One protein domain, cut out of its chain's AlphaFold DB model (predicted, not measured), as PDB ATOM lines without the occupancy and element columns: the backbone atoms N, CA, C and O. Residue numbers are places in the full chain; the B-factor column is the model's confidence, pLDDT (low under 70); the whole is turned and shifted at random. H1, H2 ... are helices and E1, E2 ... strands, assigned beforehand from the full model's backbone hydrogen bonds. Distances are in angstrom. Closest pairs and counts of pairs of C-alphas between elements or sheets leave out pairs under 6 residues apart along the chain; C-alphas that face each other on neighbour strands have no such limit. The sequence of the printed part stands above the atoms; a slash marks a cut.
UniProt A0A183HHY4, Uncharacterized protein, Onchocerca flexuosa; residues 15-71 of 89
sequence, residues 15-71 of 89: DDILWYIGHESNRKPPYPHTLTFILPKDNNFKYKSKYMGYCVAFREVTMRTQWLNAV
ATOM      1  N   ASP A  15     -12.483 -56.993   8.384       83.69
ATOM      2  CA  ASP A  15     -11.653 -56.992   9.600       83.69
ATOM      3  C   ASP A  15     -10.156 -56.957   9.295       83.69
ATOM      4  O   ASP A  15      -9.374 -56.383  10.051       83.69
ATOM      5  N   ASP A  16      -9.763 -57.493   8.139       84.38
ATOM      6  CA  ASP A  16      -8.374 -57.494   7.687       84.38
ATOM      7  C   ASP A  16      -7.995 -56.171   7.021       84.38
ATOM      8  O   ASP A  16      -6.932 -56.061   6.425       84.38
ATOM      9  N   ILE A  17      -8.857 -55.155   7.046       87.69
ATOM     10  CA  ILE A  17      -8.640 -53.908   6.318       87.69
ATOM     11  C   ILE A  17      -8.537 -52.749   7.301       87.69
ATOM     12  O   ILE A  17      -9.442 -52.485   8.088       87.69
ATOM     13  N   LEU A  18      -7.456 -51.976   7.192       87.88
ATOM     14  CA  LEU A  18      -7.349 -50.702   7.889       87.88
ATOM     15  C   LEU A  18      -8.057 -49.614   7.076       87.88
ATOM     16  O   LEU A  18      -7.658 -49.314   5.948       87.88
ATOM     17  N   TRP A  19      -9.061 -48.984   7.679       89.00
ATOM     18  CA  TRP A  19      -9.841 -47.896   7.092       89.00
ATOM     19  C   TRP A  19      -9.484 -46.551   7.721       89.00
ATOM     20  O   TRP A  19      -9.343 -46.446   8.937       89.00
ATOM     21  N   TYR A  20      -9.412 -45.492   6.914       90.69
ATOM     22  CA  TYR A  20      -9.425 -44.123   7.429       90.69
ATOM     23  C   TYR A  20     -10.128 -43.155   6.478       90.69
ATOM     24  O   TYR A  20     -10.123 -43.308   5.254       90.69
ATOM     25  N   ILE A  21     -10.739 -42.123   7.057       94.25
ATOM     26  CA  ILE A  21     -11.406 -41.063   6.305       94.25
ATOM     27  C   ILE A  21     -10.356 -40.095   5.771       94.25
ATOM     28  O   ILE A  21      -9.559 -39.551   6.532       94.25
ATOM     29  N   GLY A  22     -10.405 -39.833   4.468       94.12
ATOM     30  CA  GLY A  22      -9.467 -38.946   3.797       94.12
ATOM     31  C   GLY A  22      -8.550 -39.676   2.826       94.12
ATOM     32  O   GLY A  22      -8.791 -40.815   2.417       94.12
ATOM     33  N   HIS A  23      -7.504 -38.968   2.426       94.00
ATOM     34  CA  HIS A  23      -6.487 -39.433   1.501       94.00
ATOM     35  C   HIS A  23      -5.161 -38.731   1.793       94.00
ATOM     36  O   HIS A  23      -5.124 -37.659   2.394       94.00
ATOM     37  N   GLU A  24      -4.068 -39.332   1.338       90.06
ATOM     38  CA  GLU A  24      -2.743 -38.715   1.372       90.06
ATOM     39  C   GLU A  24      -2.735 -37.393   0.584       90.06
ATOM     40  O   GLU A  24      -3.175 -37.366  -0.564       90.06
ATOM     41  N   SER A  25      -2.200 -36.316   1.170       87.12
ATOM     42  CA  SER A  25      -2.299 -34.929   0.669       87.12
ATOM     43  C   SER A  25      -1.840 -34.720  -0.779       87.12
ATOM     44  O   SER A  25      -2.342 -33.838  -1.471       87.12
ATOM     45  N   ASN A  26      -0.903 -35.537  -1.259       90.06
ATOM     46  CA  ASN A  26      -0.387 -35.453  -2.624       90.06
ATOM     47  C   ASN A  26      -1.323 -36.083  -3.670       90.06
ATOM     48  O   ASN A  26      -1.075 -35.950  -4.874       90.06
ATOM     49  N   ARG A  27      -2.382 -36.792  -3.252       91.50
ATOM     50  CA  ARG A  27      -3.400 -37.316  -4.168       91.50
ATOM     51  C   ARG A  27      -4.360 -36.201  -4.575       91.50
ATOM     52  O   ARG A  27      -4.689 -35.318  -3.796       91.50
ATOM     53  N   LYS A  28      -4.858 -36.286  -5.809       92.56
ATOM     54  CA  LYS A  28      -5.885 -35.389  -6.354       92.56
ATOM     55  C   LYS A  28      -7.128 -36.209  -6.714       92.56
ATOM     56  O   LYS A  28      -7.295 -36.560  -7.883       92.56
ATOM     57  N   PRO A  29      -7.930 -36.634  -5.722       93.50
ATOM     58  CA  PRO A  29      -9.143 -37.399  -5.980       93.50
ATOM     59  C   PRO A  29     -10.161 -36.548  -6.758       93.50
ATOM     60  O   PRO A  29     -10.207 -35.332  -6.578       93.50
ATOM     61  N   PRO A  30     -11.007 -37.167  -7.598       95.44
ATOM     62  CA  PRO A  30     -12.003 -36.442  -8.390       95.44
ATOM     63  C   PRO A  30     -13.131 -35.829  -7.544       95.44
ATOM     64  O   PRO A  30     -13.823 -34.934  -8.018       95.44
ATOM     65  N   TYR A  31     -13.318 -36.296  -6.304       96.75
ATOM     66  CA  TYR A  31     -14.336 -35.803  -5.376       96.75
ATOM     67  C   TYR A  31     -13.759 -35.614  -3.963       96.75
ATOM     68  O   TYR A  31     -12.830 -36.336  -3.590       96.75
ATOM     69  N   PRO A  32     -14.309 -34.686  -3.152       93.88
ATOM     70  CA  PRO A  32     -13.737 -34.328  -1.851       93.88
ATOM     71  C   PRO A  32     -14.020 -35.358  -0.749       93.88
ATOM     72  O   PRO A  32     -13.239 -35.497   0.196       93.88
ATOM     73  N   HIS A  33     -15.124 -36.103  -0.843       97.12
ATOM     74  CA  HIS A  33     -15.507 -37.068   0.184       97.12
ATOM     75  C   HIS A  33     -14.749 -38.367  -0.043       97.12
ATOM     76  O   HIS A  33     -15.145 -39.195  -0.855       97.12
ATOM     77  N   THR A  34     -13.632 -38.536   0.654       96.38
ATOM     78  CA  THR A  34     -12.720 -39.660   0.425       96.38
ATOM     79  C   THR A  34     -12.675 -40.628   1.592       96.38
ATOM     80  O   THR A  34     -12.906 -40.260   2.749       96.38
ATOM     81  N   LEU A  35     -12.373 -41.874   1.253       94.94
ATOM     82  CA  LEU A  35     -12.090 -42.968   2.161       94.94
ATOM     83  C   LEU A  35     -10.888 -43.722   1.605       94.94
ATOM     84  O   LEU A  35     -10.866 -44.045   0.415       94.94
ATOM     85  N   THR A  36      -9.905 -44.011   2.447       93.00
ATOM     86  CA  THR A  36      -8.751 -44.811   2.047       93.00
ATOM     87  C   THR A  36      -8.698 -46.086   2.865       93.00
ATOM     88  O   THR A  36      -8.911 -46.068   4.078       93.00
ATOM     89  N   PHE A  37      -8.396 -47.188   2.186       91.06
ATOM     90  CA  PHE A  37      -8.227 -48.483   2.815       91.06
ATOM     91  C   PHE A  37      -6.905 -49.132   2.462       91.06
ATOM     92  O   PHE A  37      -6.393 -49.009   1.345       91.06
ATOM     93  N   ILE A  38      -6.332 -49.795   3.450       88.00
ATOM     94  CA  ILE A  38      -5.007 -50.390   3.391       88.00
ATOM     95  C   ILE A  38      -5.180 -51.853   3.752       88.00
ATOM     96  O   ILE A  38      -5.722 -52.167   4.805       88.00
ATOM     97  N   LEU A  39      -4.710 -52.728   2.867       85.12
ATOM     98  CA  LEU A  39      -4.618 -54.155   3.136       85.12
ATOM     99  C   LEU A  39      -3.274 -54.393   3.848       85.12
ATOM    100  O   LEU A  39      -2.222 -54.197   3.218       85.12
ATOM    101  N   PRO A  40      -3.268 -54.737   5.149       73.12
ATOM    102  CA  PRO A  40      -2.119 -55.317   5.821       73.12
ATOM    103  C   PRO A  40      -1.738 -56.600   5.076       73.12
ATOM    104  O   PRO A  40      -2.575 -57.293   4.510       73.12
ATOM    105  N   LYS A  41      -0.439 -56.851   4.966       68.38
ATOM    106  CA  LYS A  41       0.123 -57.818   4.021       68.38
ATOM    107  C   LYS A  41      -0.398 -59.243   4.238       68.38
ATOM    108  O   LYS A  41      -0.141 -59.812   5.290       68.38
ATOM    109  N   ASP A  42      -0.828 -59.872   3.150       58.47
ATOM    110  CA  ASP A  42      -0.247 -61.160   2.773       58.47
ATOM    111  C   ASP A  42       1.048 -60.878   2.002       58.47
ATOM    112  O   ASP A  42       1.113 -59.940   1.199       58.47
ATOM    113  N   ASN A  43       2.101 -61.657   2.251       54.69
ATOM    114  CA  ASN A  43       3.503 -61.421   1.854       54.69
ATOM    115  C   ASN A  43       3.789 -61.116   0.358       54.69
ATOM    116  O   ASN A  43       4.934 -60.837   0.007       54.69
ATOM    117  N   ASN A  44       2.782 -61.108  -0.519       57.53
ATOM    118  CA  ASN A  44       2.897 -60.875  -1.961       57.53
ATOM    119  C   ASN A  44       2.223 -59.590  -2.475       57.53
ATOM    120  O   ASN A  44       2.272 -59.316  -3.679       57.53
ATOM    121  N   PHE A  45       1.606 -58.774  -1.616       60.47
ATOM    122  CA  PHE A  45       0.928 -57.565  -2.083       60.47
ATOM    123  C   PHE A  45       1.918 -56.422  -2.384       60.47
ATOM    124  O   PHE A  45       2.470 -55.785  -1.484       60.47
ATOM    125  N   LYS A  46       2.138 -56.137  -3.676       60.50
ATOM    126  CA  LYS A  46       2.887 -54.960  -4.144       60.50
ATOM    127  C   LYS A  46       1.921 -53.823  -4.471       60.50
ATOM    128  O   LYS A  46       1.164 -53.913  -5.441       60.50
ATOM    129  N   TYR A  47       1.999 -52.723  -3.723       64.81
ATOM    130  CA  TYR A  47       1.361 -51.468  -4.116       64.81
ATOM    131  C   TYR A  47       1.930 -51.029  -5.474       64.81
ATOM    132  O   TYR A  47       3.084 -50.629  -5.575       64.81
ATOM    133  N   LYS A  48       1.124 -51.122  -6.540       65.56
ATOM    134  CA  LYS A  48       1.485 -50.585  -7.870       65.56
ATOM    135  C   LYS A  48       1.436 -49.054  -7.916       65.56
ATOM    136  O   LYS A  48       1.934 -48.441  -8.853       65.56
ATOM    137  N   SER A  49       0.775 -48.451  -6.933       73.88
ATOM    138  CA  SER A  49       0.601 -47.012  -6.796       73.88
ATOM    139  C   SER A  49       1.738 -46.419  -5.971       73.88
ATOM    140  O   SER A  49       2.144 -47.007  -4.973       73.88
ATOM    141  N   LYS A  50       2.178 -45.207  -6.333       82.94
ATOM    142  CA  LYS A  50       3.084 -44.392  -5.502       82.94
ATOM    143  C   LYS A  50       2.476 -43.998  -4.151       82.94
ATOM    144  O   LYS A  50       3.187 -43.527  -3.278       82.94
ATOM    145  N   TYR A  51       1.163 -44.150  -4.017       83.12
ATOM    146  CA  TYR A  51       0.420 -43.791  -2.826       83.12
ATOM    147  C   TYR A  51      -0.023 -45.030  -2.041       83.12
ATOM    148  O   TYR A  51      -0.446 -46.025  -2.639       83.12
ATOM    149  N   MET A  52      -0.026 -44.927  -0.712       83.06
ATOM    150  CA  MET A  52      -0.361 -46.034   0.191       83.06
ATOM    151  C   MET A  52      -1.869 -46.297   0.270       83.06
ATOM    152  O   MET A  52      -2.632 -45.407   0.643       83.06
ATOM    153  N   GLY A  53      -2.306 -47.517  -0.047       86.81
ATOM    154  CA  GLY A  53      -3.720 -47.897   0.028       86.81
ATOM    155  C   GLY A  53      -4.556 -47.514  -1.196       86.81
ATOM    156  O   GLY A  53      -4.129 -46.786  -2.103       86.81
ATOM    157  N   TYR A  54      -5.790 -47.993  -1.194       88.12
ATOM    158  CA  TYR A  54      -6.815 -47.724  -2.191       88.12
ATOM    159  C   TYR A  54      -7.694 -46.563  -1.731       88.12
ATOM    160  O   TYR A  54      -8.247 -46.604  -0.640       88.12
ATOM    161  N   CYS A  55      -7.820 -45.527  -2.561       92.62
ATOM    162  CA  CYS A  55      -8.645 -44.356  -2.259       92.62
ATOM    163  C   CYS A  55      -9.942 -44.428  -3.062       92.62
ATOM    164  O   CYS A  55      -9.907 -44.458  -4.293       92.62
ATOM    165  N   VAL A  56     -11.069 -44.392  -2.362       93.88
ATOM    166  CA  VAL A  56     -12.410 -44.265  -2.929       93.88
ATOM    167  C   VAL A  56     -12.865 -42.822  -2.736       93.88
ATOM    168  O   VAL A  56     -12.746 -42.266  -1.645       93.88
ATOM    169  N   ALA A  57     -13.354 -42.199  -3.807       96.19
ATOM    170  CA  ALA A  57     -13.847 -40.827  -3.793       96.19
ATOM    171  C   ALA A  57     -15.340 -40.821  -4.128       96.19
ATOM    172  O   ALA A  57     -15.751 -41.327  -5.172       96.19
ATOM    173  N   PHE A  58     -16.140 -40.243  -3.241       97.38
ATOM    174  CA  PHE A  58     -17.591 -40.188  -3.327       97.38
ATOM    175  C   PHE A  58     -18.041 -38.786  -3.716       97.38
ATOM    176  O   PHE A  58     -17.523 -37.792  -3.204       97.38
ATOM    177  N   ARG A  59     -19.043 -38.711  -4.594       96.75
ATOM    178  CA  ARG A  59     -19.627 -37.439  -5.030       96.75
ATOM    179  C   ARG A  59     -20.301 -36.688  -3.884       96.75
ATOM    180  O   ARG A  59     -20.232 -35.466  -3.843       96.75
ATOM    181  N   GLU A  60     -20.905 -37.422  -2.953       97.12
ATOM    182  CA  GLU A  60     -21.638 -36.876  -1.813       97.12
ATOM    183  C   GLU A  60     -21.177 -37.510  -0.499       97.12
ATOM    184  O   GLU A  60     -20.773 -38.677  -0.447       97.12
ATOM    185  N   VAL A  61     -21.279 -36.744   0.589       95.94
ATOM    186  CA  VAL A  61     -20.960 -37.223   1.940       95.94
ATOM    187  C   VAL A  61     -21.870 -38.375   2.370       95.94
ATOM    188  O   VAL A  61     -21.406 -39.310   3.016       95.94
ATOM    189  N   THR A  62     -23.140 -38.344   1.959       97.00
ATOM    190  CA  THR A  62     -24.159 -39.370   2.222       97.00
ATOM    191  C   THR A  62     -23.742 -40.729   1.672       97.00
ATOM    192  O   THR A  62     -23.804 -41.721   2.393       97.00
ATOM    193  N   MET A  63     -23.224 -40.771   0.440       96.81
ATOM    194  CA  MET A  63     -22.720 -41.998  -0.183       96.81
ATOM    195  C   MET A  63     -21.538 -42.582   0.595       96.81
ATOM    196  O   MET A  63     -21.487 -43.788   0.820       96.81
ATOM    197  N   ARG A  64     -20.605 -41.734   1.051       95.75
ATOM    198  CA  ARG A  64     -19.486 -42.180   1.895       95.75
ATOM    199  C   ARG A  64     -19.992 -42.756   3.218       95.75
ATOM    200  O   ARG A  64     -19.494 -43.785   3.658       95.75
ATOM    201  N   THR A  65     -20.969 -42.103   3.849       94.81
ATOM    202  CA  THR A  65     -21.568 -42.570   5.108       94.81
ATOM    203  C   THR A  65     -22.277 -43.910   4.933       94.81
ATOM    204  O   THR A  65     -22.049 -44.818   5.723       94.81
ATOM    205  N   GLN A  66     -23.077 -44.076   3.876       95.38
ATOM    206  CA  GLN A  66     -23.720 -45.356   3.557       95.38
ATOM    207  C   GLN A  66     -22.690 -46.473   3.364       95.38
ATOM    208  O   GLN A  66     -22.878 -47.582   3.854       95.38
ATOM    209  N   TRP A  67     -21.585 -46.163   2.687       92.88
ATOM    210  CA  TRP A  67     -20.508 -47.113   2.445       92.88
ATOM    211  C   TRP A  67     -19.804 -47.536   3.745       92.88
ATOM    212  O   TRP A  67     -19.608 -48.723   3.983       92.88
ATOM    213  N   LEU A  68     -19.483 -46.574   4.620       91.81
ATOM    214  CA  LEU A  68     -18.908 -46.847   5.942       91.81
ATOM    215  C   LEU A  68     -19.841 -47.686   6.817       91.81
ATOM    216  O   LEU A  68     -19.384 -48.642   7.435       91.81
ATOM    217  N   ASN A  69     -21.136 -47.365   6.838       92.44
ATOM    218  CA  ASN A  69     -22.117 -48.139   7.593       92.44
ATOM    219  C   ASN A  69     -22.164 -49.592   7.111       92.44
ATOM    220  O   ASN A  69     -22.176 -50.492   7.936       92.44
ATOM    221  N   ALA A  70     -22.122 -49.824   5.793       90.38
ATOM    222  CA  ALA A  70     -22.096 -51.177   5.241       90.38
ATOM    223  C   ALA A  70     -20.849 -51.967   5.674       90.38
ATOM    224  O   ALA A  70     -20.968 -53.146   5.991       90.38
ATOM    225  N   VAL A  71     -19.678 -51.322   5.731       88.25
ATOM    226  CA  VAL A  71     -18.457 -51.956   6.255       88.25
ATOM    227  C   VAL A  71     -18.577 -52.283   7.735       88.25
ATOM    228  O   VAL A  71     -18.228 -53.382   8.136       88.25
TER     229      VAL A  71
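This is residues 15 to 71 of the 89 residues of an uncharacterized protein of Onchocerca flexuosa (UniProt A0A183HHY4). A small sheet of three antiparallel strands has one helix, H1, laid over one of its faces along the strand in its middle, E2; two long links loop out from the sheet, and the one from E2 to E3 reaches to the end of the longest axis far from H1. The outline is flat, with spans of 35 by 27 by 12 A. The printed part has 57 residues with three named strands and one named helix, in the order E1, E2, E3, H1, and the sheet runs E1, E2, E3. The class is mixed, helices and strands, though under half of the residues, 26, are in named elements. The whole is only just compact, close to loose, with a radius of gyration of the C-alphas of 12.0 A.

The sheet is made of E1, residues 18 to 21, E2, residues 33 to 38, and E3, residues 54 to 58. It is a meander, each strand the antiparallel neighbour of the one before. E2 is the inner strand, and E1 and E3 are edge strands that stay apart. E1 and E2 form a hairpin at 164 degrees between their directions, with N 20 and O 36 within hydrogen-bond range at 2.9 A and N 18 and O 38 at 3.0 A. E2 and E3 form a hairpin at 161 degrees, with N 35 and O 56 at 2.9 A and N 58 and O 33 at 2.8 A. H1, residues 61 to 71, is on the sheet at a height over the sheet of 9.3 A, and H1 and the sheet E1, E2, E3 are two layers, a helix on one face of a sheet. H1 lies over E2 and runs along the strands, at 3 degrees to E2 on the local plane. The closest C-alphas of E2 and H1 are those of His 33 and Val 61, 5.7 A apart. The closest of E3 and H1 are those of Phe 58 and Arg 64, 5.9 A apart. E1 and H1 are near each other, with 5 pairs of C-alphas within 10 A. In H1 every O i to N i+4 pair is within hydrogen-bond range.

E2, the longest strand, measures 17.3 A from first to last C-alpha and begins with C-alpha 33 at (-15.507, -37.068, 0.184). E3 measures 13.2 A and E1 10.6 A, with C-alpha 18 at (-7.349, -50.702, 7.889). H1 measures 15.6 A and ends with C-alpha 71 at (-18.457, -51.956, 6.255).

The two C-alphas farthest apart are those of Asn 43 and Thr 62, at 35.4 A. The printed part has no cut. The links E1 to E2, 11 residues, and E2 to E3, 15 residues, are long, and the link E3 to H1 is tight. The model's mean pLDDT over the printed part is 86.8, and residues 41 to 48 are under 70.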